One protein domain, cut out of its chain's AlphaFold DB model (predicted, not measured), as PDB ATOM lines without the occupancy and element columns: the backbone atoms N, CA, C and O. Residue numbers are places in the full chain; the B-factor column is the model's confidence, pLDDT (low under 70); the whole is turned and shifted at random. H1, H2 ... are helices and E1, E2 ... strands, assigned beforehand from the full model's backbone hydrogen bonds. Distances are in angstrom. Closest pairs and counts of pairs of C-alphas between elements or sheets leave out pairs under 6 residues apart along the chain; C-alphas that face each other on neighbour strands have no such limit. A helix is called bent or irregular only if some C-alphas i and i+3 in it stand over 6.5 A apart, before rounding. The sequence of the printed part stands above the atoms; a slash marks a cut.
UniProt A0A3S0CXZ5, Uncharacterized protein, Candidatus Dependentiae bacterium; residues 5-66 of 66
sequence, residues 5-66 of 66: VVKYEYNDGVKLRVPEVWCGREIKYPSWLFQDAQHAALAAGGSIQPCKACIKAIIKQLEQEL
ATOM      1  N   VAL A   5     124.506 163.176 131.026       96.56
ATOM      2  CA  VAL A   5     124.158 163.558 129.657       96.56
ATOM      3  C   VAL A   5     123.970 162.295 128.844       96.56
ATOM      4  O   VAL A   5     124.888 161.470 128.783       96.56
ATOM      5  N   VAL A   6     122.797 162.148 128.241       96.31
ATOM      6  CA  VAL A   6     122.486 161.024 127.364       96.31
ATOM      7  C   VAL A   6     123.348 161.096 126.099       96.31
ATOM      8  O   VAL A   6     123.587 162.162 125.532       96.31
ATOM      9  N   LYS A   7     123.881 159.938 125.716       96.00
ATOM     10  CA  LYS A   7     124.625 159.695 124.481       96.00
ATOM     11  C   LYS A   7     123.720 159.027 123.451       96.00
ATOM     12  O   LYS A   7     123.630 159.510 122.330       96.00
ATOM     13  N   TYR A   8     123.033 157.961 123.860       93.56
ATOM     14  CA  TYR A   8     122.111 157.217 123.009       93.56
ATOM     15  C   TYR A   8     120.829 156.883 123.770       93.56
ATOM     16  O   TYR A   8     120.865 156.309 124.860       93.56
ATOM     17  N   GLU A   9     119.689 157.225 123.172       91.81
ATOM     18  CA  GLU A   9     118.368 156.736 123.594       91.81
ATOM     19  C   GLU A   9     117.907 155.524 122.779       91.81
ATOM     20  O   GLU A   9     117.031 154.779 123.218       91.81
ATOM     21  N   TYR A  10     118.498 155.326 121.601       92.81
ATOM     22  CA  TYR A  10     118.194 154.239 120.681       92.81
ATOM     23  C   TYR A  10     119.484 153.542 120.270       92.81
ATOM     24  O   TYR A  10     120.506 154.199 120.075       92.81
ATOM     25  N   ASN A  11     119.409 152.228 120.095       89.06
ATOM     26  CA  ASN A  11     120.451 151.425 119.473       89.06
ATOM     27  C   ASN A  11     119.810 150.561 118.381       89.06
ATOM     28  O   ASN A  11     118.798 149.912 118.645       89.06
ATOM     29  N   ASP A  12     120.335 150.616 117.156       90.38
ATOM     30  CA  ASP A  12     119.793 149.916 115.979       90.38
ATOM     31  C   ASP A  12     118.267 150.082 115.790       90.38
ATOM     32  O   ASP A  12     117.535 149.148 115.468       90.38
ATOM     33  N   GLY A  13     117.756 151.295 116.040       92.69
ATOM     34  CA  GLY A  13     116.327 151.622 115.935       92.69
ATOM     35  C   GLY A  13     115.463 151.160 117.117       92.69
ATOM     36  O   GLY A  13     114.280 151.496 117.176       92.69
ATOM     37  N   VAL A  14     116.031 150.453 118.096       93.88
ATOM     38  CA  VAL A  14     115.337 150.013 119.312       93.88
ATOM     39  C   VAL A  14     115.579 151.008 120.442       93.88
ATOM     40  O   VAL A  14     116.719 151.337 120.766       93.88
ATOM     41  N   LYS A  15     114.498 151.473 121.077       92.75
ATOM     42  CA  LYS A  15     114.592 152.365 122.238       92.75
ATOM     43  C   LYS A  15     115.159 151.617 123.442       92.75
ATOM     44  O   LYS A  15     114.632 150.577 123.838       92.75
ATOM     45  N   LEU A  16     116.200 152.167 124.055       90.75
ATOM     46  CA  LEU A  16     116.825 151.582 125.233       90.75
ATOM     47  C   LEU A  16     115.923 151.741 126.464       90.75
ATOM     48  O   LEU A  16     115.333 152.798 126.697       90.75
ATOM     49  N   ARG A  17     115.848 150.695 127.298       89.12
ATOM     50  CA  ARG A  17     115.128 150.746 128.588       89.12
ATOM     51  C   ARG A  17     115.745 151.773 129.539       89.12
ATOM     52  O   ARG A  17     115.034 152.399 130.321       89.12
ATOM     53  N   VAL A  18     117.066 151.908 129.484       90.94
ATOM     54  CA  VAL A  18     117.851 152.915 130.193       90.94
ATOM     55  C   VAL A  18     118.791 153.533 129.162       90.94
ATOM     56  O   VAL A  18     119.488 152.774 128.490       90.94
ATOM     57  N   PRO A  19     118.807 154.865 129.001       93.00
ATOM     58  CA  PRO A  19     119.677 155.500 128.025       93.00
ATOM     59  C   PRO A  19     121.146 155.319 128.405       93.00
ATOM     60  O   PRO A  19     121.512 155.336 129.585       93.00
ATOM     61  N   GLU A  20     122.000 155.214 127.394       94.56
ATOM     62  CA  GLU A  20     123.440 155.291 127.597       94.56
ATOM     63  C   GLU A  20     123.848 156.741 127.818       94.56
ATOM     64  O   GLU A  20     123.359 157.648 127.146       94.56
ATOM     65  N   VAL A  21     124.776 156.974 128.742       96.44
ATOM     66  CA  VAL A  21     125.297 158.312 129.041       96.44
ATOM     67  C   VAL A  21     126.762 158.426 128.655       96.44
ATOM     68  O   VAL A  21     127.520 157.461 128.719       96.44
ATOM     69  N   TRP A  22     127.197 159.643 128.336       97.06
ATOM     70  CA  TRP A  22     128.556 159.918 127.854       97.06
ATOM     71  C   TRP A  22     129.681 159.444 128.780       97.06
ATOM     72  O   TRP A  22     130.768 159.127 128.311       97.06
ATOM     73  N   CYS A  23     129.446 159.388 130.095       96.00
ATOM     74  CA  CYS A  23     130.453 158.928 131.051       96.00
ATOM     75  C   CYS A  23     130.461 157.408 131.286       96.00
ATOM     76  O   CYS A  23     131.203 156.955 132.156       96.00
ATOM     77  N   GLY A  24     129.614 156.640 130.594       94.56
ATOM     78  CA  GLY A  24     129.511 155.183 130.740       94.56
ATOM     79  C   GLY A  24     128.964 154.704 132.089       94.56
ATOM     80  O   GLY A  24     129.020 153.516 132.387       94.56
ATOM     81  N   ARG A  25     128.456 155.608 132.936       92.94
ATOM     82  CA  ARG A  25     127.866 155.233 134.225       92.94
ATOM     83  C   ARG A  25     126.492 154.603 134.014       92.94
ATOM     84  O   ARG A  25     125.658 155.163 133.315       92.94
ATOM     85  N   GLU A  26     126.237 153.502 134.708       90.62
ATOM     86  CA  GLU A  26     124.905 152.907 134.767       90.62
ATOM     87  C   GLU A  26     123.908 153.861 135.446       90.62
ATOM     88  O   GLU A  26     124.151 154.370 136.547       90.62
ATOM     89  N   ILE A  27     122.778 154.114 134.783       91.62
ATOM     90  CA  ILE A  27     121.722 154.985 135.295       91.62
ATOM     91  C   ILE A  27     120.619 154.148 135.941       91.62
ATOM     92  O   ILE A  27     120.101 153.204 135.353       91.62
ATOM     93  N   LYS A  28     120.209 154.534 137.153       86.25
ATOM     94  CA  LYS A  28     119.053 153.940 137.837       86.25
ATOM     95  C   LYS A  28     117.797 154.743 137.520       86.25
ATOM     96  O   LYS A  28     117.790 155.957 137.698       86.25
ATOM     97  N   TYR A  29     116.736 154.086 137.065       78.94
ATOM     98  CA  TYR A  29     115.477 154.766 136.758       78.94
ATOM     99  C   TYR A  29     114.575 154.846 138.005       78.94
ATOM    100  O   TYR A  29     114.462 153.842 138.712       78.94
ATOM    101  N   PRO A  30     113.907 155.986 138.275       81.56
ATOM    102  CA  PRO A  30     113.961 157.253 137.538       81.56
ATOM    103  C   PRO A  30     115.188 158.103 137.915       81.56
ATOM    104  O   PRO A  30     115.537 158.225 139.086       81.56
ATOM    105  N   SER A  31     115.820 158.731 136.921       85.50
ATOM    106  CA  SER A  31     116.895 159.716 137.117       85.50
ATOM    107  C   SER A  31     116.647 160.945 136.253       85.50
ATOM    108  O   SER A  31     116.163 160.827 135.131       85.50
ATOM    109  N   TRP A  32     117.010 162.120 136.767       89.31
ATOM    110  CA  TRP A  32     116.993 163.358 135.992       89.31
ATOM    111  C   TRP A  32     118.280 163.462 135.159       89.31
ATOM    112  O   TRP A  32     119.383 163.382 135.710       89.31
ATOM    113  N   LEU A  33     118.140 163.601 133.840       93.94
ATOM    114  CA  LEU A  33     119.233 163.575 132.864       93.94
ATOM    115  C   LEU A  33     119.081 164.735 131.874       93.94
ATOM    116  O   LEU A  33     117.964 165.135 131.553       93.94
ATOM    117  N   PHE A  34     120.201 165.219 131.341       95.12
ATOM    118  CA  PHE A  34     120.196 166.028 130.126       95.12
ATOM    119  C   PHE A  34     119.939 165.119 128.923       95.12
ATOM    120  O   PHE A  34     120.607 164.090 128.790       95.12
ATOM    121  N   GLN A  35     118.998 165.506 128.058       93.62
ATOM    122  CA  GLN A  35     118.598 164.700 126.895       93.62
ATOM    123  C   GLN A  35     119.731 164.524 125.878       93.62
ATOM    124  O   GLN A  35     119.777 163.517 125.186       93.62
ATOM    125  N   ASP A  36     120.664 165.475 125.817       94.88
ATOM    126  CA  ASP A  36     121.796 165.451 124.897       94.88
ATOM    127  C   ASP A  36     122.866 166.485 125.305       94.88
ATOM    128  O   ASP A  36     122.731 167.225 126.290       94.88
ATOM    129  N   ALA A  37     123.957 166.526 124.535       95.19
ATOM    130  CA  ALA A  37     125.073 167.442 124.750       95.19
ATOM    131  C   ALA A  37     124.710 168.926 124.546       95.19
ATOM    132  O   ALA A  37     125.284 169.773 125.229       95.19
ATOM    133  N   GLN A  38     123.758 169.254 123.665       94.69
ATOM    134  CA  GLN A  38     123.327 170.637 123.427       94.69
ATOM    135  C   GLN A  38     122.549 171.166 124.633       94.69
ATOM    136  O   GLN A  38     122.853 172.245 125.136       94.69
ATOM    137  N   HIS A  39     121.623 170.372 125.169       93.50
ATOM    138  CA  HIS A  39     120.922 170.680 126.412       93.50
ATOM    139  C   HIS A  39     121.885 170.872 127.589       93.50
ATOM    140  O   HIS A  39     121.729 171.813 128.367       93.50
ATOM    141  N   ALA A  40     122.901 170.014 127.712       94.69
ATOM    142  CA  ALA A  40     123.923 170.152 128.748       94.69
ATOM    143  C   ALA A  40     124.758 171.436 128.586       94.69
ATOM    144  O   ALA A  40     125.088 172.076 129.585       94.69
ATOM    145  N   ALA A  41     125.084 171.820 127.348       92.81
ATOM    146  CA  ALA A  41     125.816 173.046 127.043       92.81
ATOM    147  C   ALA A  41     124.978 174.302 127.319       92.81
ATOM    148  O   ALA A  41     125.472 175.234 127.948       92.81
ATOM    149  N   LEU A  42     123.700 174.308 126.931       92.88
ATOM    150  CA  LEU A  42     122.764 175.402 127.221       92.88
ATOM    151  C   LEU A  42     122.548 175.599 128.726       92.88
ATOM    152  O   LEU A  42     122.355 176.721 129.186       92.88
ATOM    153  N   ALA A  43     122.601 174.516 129.502       89.75
ATOM    154  CA  ALA A  43     122.503 174.567 130.955       89.75
ATOM    155  C   ALA A  43     123.825 174.926 131.660       89.75
ATOM    156  O   ALA A  43     123.843 175.064 132.889       89.75
ATOM    157  N   ALA A  44     124.940 175.069 130.934       84.69
ATOM    158  CA  ALA A  44     126.227 175.405 131.531       84.69
ATOM    159  C   ALA A  44     126.163 176.778 132.223       84.69
ATOM    160  O   ALA A  44     125.728 177.769 131.648       84.69
ATOM    161  N   GLY A  45     126.582 176.831 133.492       80.94
ATOM    162  CA  GLY A  45     126.452 178.036 134.327       80.94
ATOM    163  C   GLY A  45     125.068 178.236 134.964       80.94
ATOM    164  O   GLY A  45     124.894 179.173 135.738       80.94
ATOM    165  N   GLY A  46     124.107 177.346 134.700       85.38
ATOM    166  CA  GLY A  46     122.785 177.345 135.323       85.38
ATOM    167  C   GLY A  46     122.729 176.668 136.701       85.38
ATOM    168  O   GLY A  46     123.735 176.242 137.277       85.38
ATOM    169  N   SER A  47     121.509 176.534 137.227       85.19
ATOM    170  CA  SER A  47     121.232 175.938 138.545       85.19
ATOM    171  C   SER A  47     121.501 174.431 138.613       85.19
ATOM    172  O   SER A  47     121.790 173.910 139.692       85.19
ATOM    173  N   ILE A  48     121.449 173.725 137.478       88.25
ATOM    174  CA  ILE A  48     121.775 172.300 137.398       88.25
ATOM    175  C   ILE A  48     123.037 172.113 136.572       88.25
ATOM    176  O   ILE A  48     123.088 172.417 135.386       88.25
ATOM    177  N   GLN A  49     124.062 171.577 137.225       91.50
ATOM    178  CA  GLN A  49     125.367 171.383 136.616       91.50
ATOM    179  C   GLN A  49     125.442 170.024 135.901       91.50
ATOM    180  O   GLN A  49     125.038 169.004 136.482       91.50
ATOM    181  N   PRO A  50     125.996 169.965 134.679       94.12
ATOM    182  CA  PRO A  50     126.240 168.706 133.996       94.12
ATOM    183  C   PRO A  50     127.342 167.896 134.676       94.12
ATOM    184  O   PRO A  50     128.275 168.413 135.297       94.12
ATOM    185  N   CYS A  51     127.238 166.575 134.556       94.75
ATOM    186  CA  CYS A  51     128.251 165.655 135.041       94.75
ATOM    187  C   CYS A  51     129.596 165.955 134.368       94.75
ATOM    188  O   CYS A  51     129.747 165.794 133.157       94.75
ATOM    189  N   LYS A  52     130.606 166.314 135.168       94.75
ATOM    190  CA  LYS A  52     131.960 166.628 134.677       94.75
ATOM    191  C   LYS A  52     132.564 165.506 133.829       94.75
ATOM    192  O   LYS A  52     133.271 165.788 132.870       94.75
ATOM    193  N   ALA A  53     132.290 164.245 134.170       96.81
ATOM    194  CA  ALA A  53     132.771 163.104 133.394       96.81
ATOM    195  C   ALA A  53     132.087 163.008 132.020       96.81
ATOM    196  O   ALA A  53     132.757 162.697 131.041       96.81
ATOM    197  N   CYS A  54     130.790 163.331 131.930       96.81
ATOM    198  CA  CYS A  54     130.091 163.419 130.648       96.81
ATOM    199  C   CYS A  54     130.690 164.532 129.786       96.81
ATOM    200  O   CYS A  54     131.040 164.279 128.642       96.81
ATOM    201  N   ILE A  55     130.882 165.731 130.350       96.19
ATOM    202  CA  ILE A  55     131.457 166.867 129.614       96.19
ATOM    203  C   ILE A  55     132.868 166.551 129.106       96.19
ATOM    204  O   ILE A  55     133.159 166.790 127.940       96.19
ATOM    205  N   LYS A  56     133.727 165.940 129.934       96.81
ATOM    206  CA  LYS A  56     135.066 165.508 129.500       96.81
ATOM    207  C   LYS A  56     135.018 164.500 128.350       96.81
ATOM    208  O   LYS A  56     135.832 164.598 127.442       96.81
ATOM    209  N   ALA A  57     134.094 163.540 128.393       97.69
ATOM    210  CA  ALA A  57     133.942 162.556 127.324       97.69
ATOM    211  C   ALA A  57     133.452 163.199 126.016       97.69
ATOM    212  O   ALA A  57     133.970 162.864 124.956       97.69
ATOM    213  N   ILE A  58     132.517 164.153 126.101       96.44
ATOM    214  CA  ILE A  58     132.022 164.921 124.948       96.44
ATOM    215  C   ILE A  58     133.158 165.729 124.316       96.44
ATOM    216  O   ILE A  58     133.385 165.606 123.119       96.44
ATOM    217  N   ILE A  59     133.897 166.511 125.113       96.25
ATOM    218  CA  ILE A  59     135.024 167.321 124.619       96.25
ATOM    219  C   ILE A  59     136.067 166.426 123.951       96.25
ATOM    220  O   ILE A  59     136.433 166.684 122.812       96.25
ATOM    221  N   LYS A  60     136.469 165.333 124.612       97.06
ATOM    222  CA  LYS A  60     137.444 164.386 124.060       97.06
ATOM    223  C   LYS A  60     136.997 163.814 122.712       97.06
ATOM    224  O   LYS A  60     137.829 163.655 121.831       97.06
ATOM    225  N   GLN A  61     135.716 163.472 122.564       96.38
ATOM    226  CA  GLN A  61     135.198 162.968 121.291       96.38
ATOM    227  C   GLN A  61     135.239 164.057 120.217       96.38
ATOM    228  O   GLN A  61     135.687 163.791 119.113       96.38
ATOM    229  N   LEU A  62     134.808 165.280 120.535       95.50
ATOM    230  CA  LEU A  62     134.816 166.389 119.579       95.50
ATOM    231  C   LEU A  62     136.236 166.755 119.129       95.50
ATOM    232  O   LEU A  62     136.443 167.009 117.953       95.50
ATOM    233  N   GLU A  63     137.217 166.725 120.032       96.69
ATOM    234  CA  GLU A  63     138.636 166.940 119.708       96.69
ATOM    235  C   GLU A  63     139.221 165.874 118.769       96.69
ATOM    236  O   GLU A  63     140.230 166.135 118.127       96.69
ATOM    237  N   GLN A  64     138.630 164.676 118.694       95.88
ATOM    238  CA  GLN A  64     139.072 163.612 117.781       95.88
ATOM    239  C   GLN A  64     138.506 163.756 116.363       95.88
ATOM    240  O   GLN A  64     139.049 163.156 115.439       95.88
ATOM    241  N   GLU A  65     137.416 164.506 116.204       92.00
ATOM    242  CA  GLU A  65     136.734 164.738 114.922       92.00
ATOM    243  C   GLU A  65     137.188 166.048 114.243       92.00
ATOM    244  O   GLU A  65     136.715 166.373 113.152       92.00
ATOM    245  N   LEU A  66     138.068 166.813 114.903       84.12
ATOM    246  CA  LEU A  66     138.653 168.079 114.445       84.12
ATOM    247  C   LEU A  66     140.069 167.867 113.897       84.12
ATOM    248  O   LEU A  66     140.392 168.533 112.889       84.12
TER     249      LEU A  66
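What this domain is: This is residues 5 to 66 of the 66 residues of an uncharacterized protein of Candidatus Dependentiae bacterium (UniProt A0A3S0CXZ5). A bent two-stranded hairpin, E1 and E2, has the helices H1 and H2 near one end, where few C-alphas come close, and a long loop joins E2 to H1. The 62 printed residues hold E1, E2, H1 and H2 in that order, a mixed class; the sheet is antiparallel. The whole is compact, with a radius of gyration of the C-alphas of 12.0 A and spans of 31 by 30 by 17 A.

Where its parts are: E1, residues 5 to 11, begins at C-alpha (124.158, 163.558, 129.657) and measures 16.3 A. E2, residues 14 to 21, measures 16.2 A and bends by 89 degrees at residue 17. H1 is residues 37 to 42. H2, residues 52 to 64, measures 18.6 A and ends at C-alpha (139.072, 163.612, 117.781).

How they stand to each other: The hairpin E1 and E2 has N 11 and O 14 within hydrogen-bond range, 2.9 A. The closest C-alphas of E1 and H1, Val 5 and Ala 37, are 6.3 A apart; those of E1 and H2, Val 5 and Cys 54, 6.0 A. H1 and H2 are close but not clearly touching, Ala 37 to Ile 58 being their closest C-alphas at 7.4 A, and run opposite ways at a steep tilt of 67 degrees. In both helices every O i to N i+4 pair is within hydrogen-bond range.

The domain as a whole: The C-alphas farthest apart, Pro 30 and Leu 66, are 35.5 A apart. The printed part has no cut. The link E2 to H1 is long. No printed residue is under 70 in pLDDT.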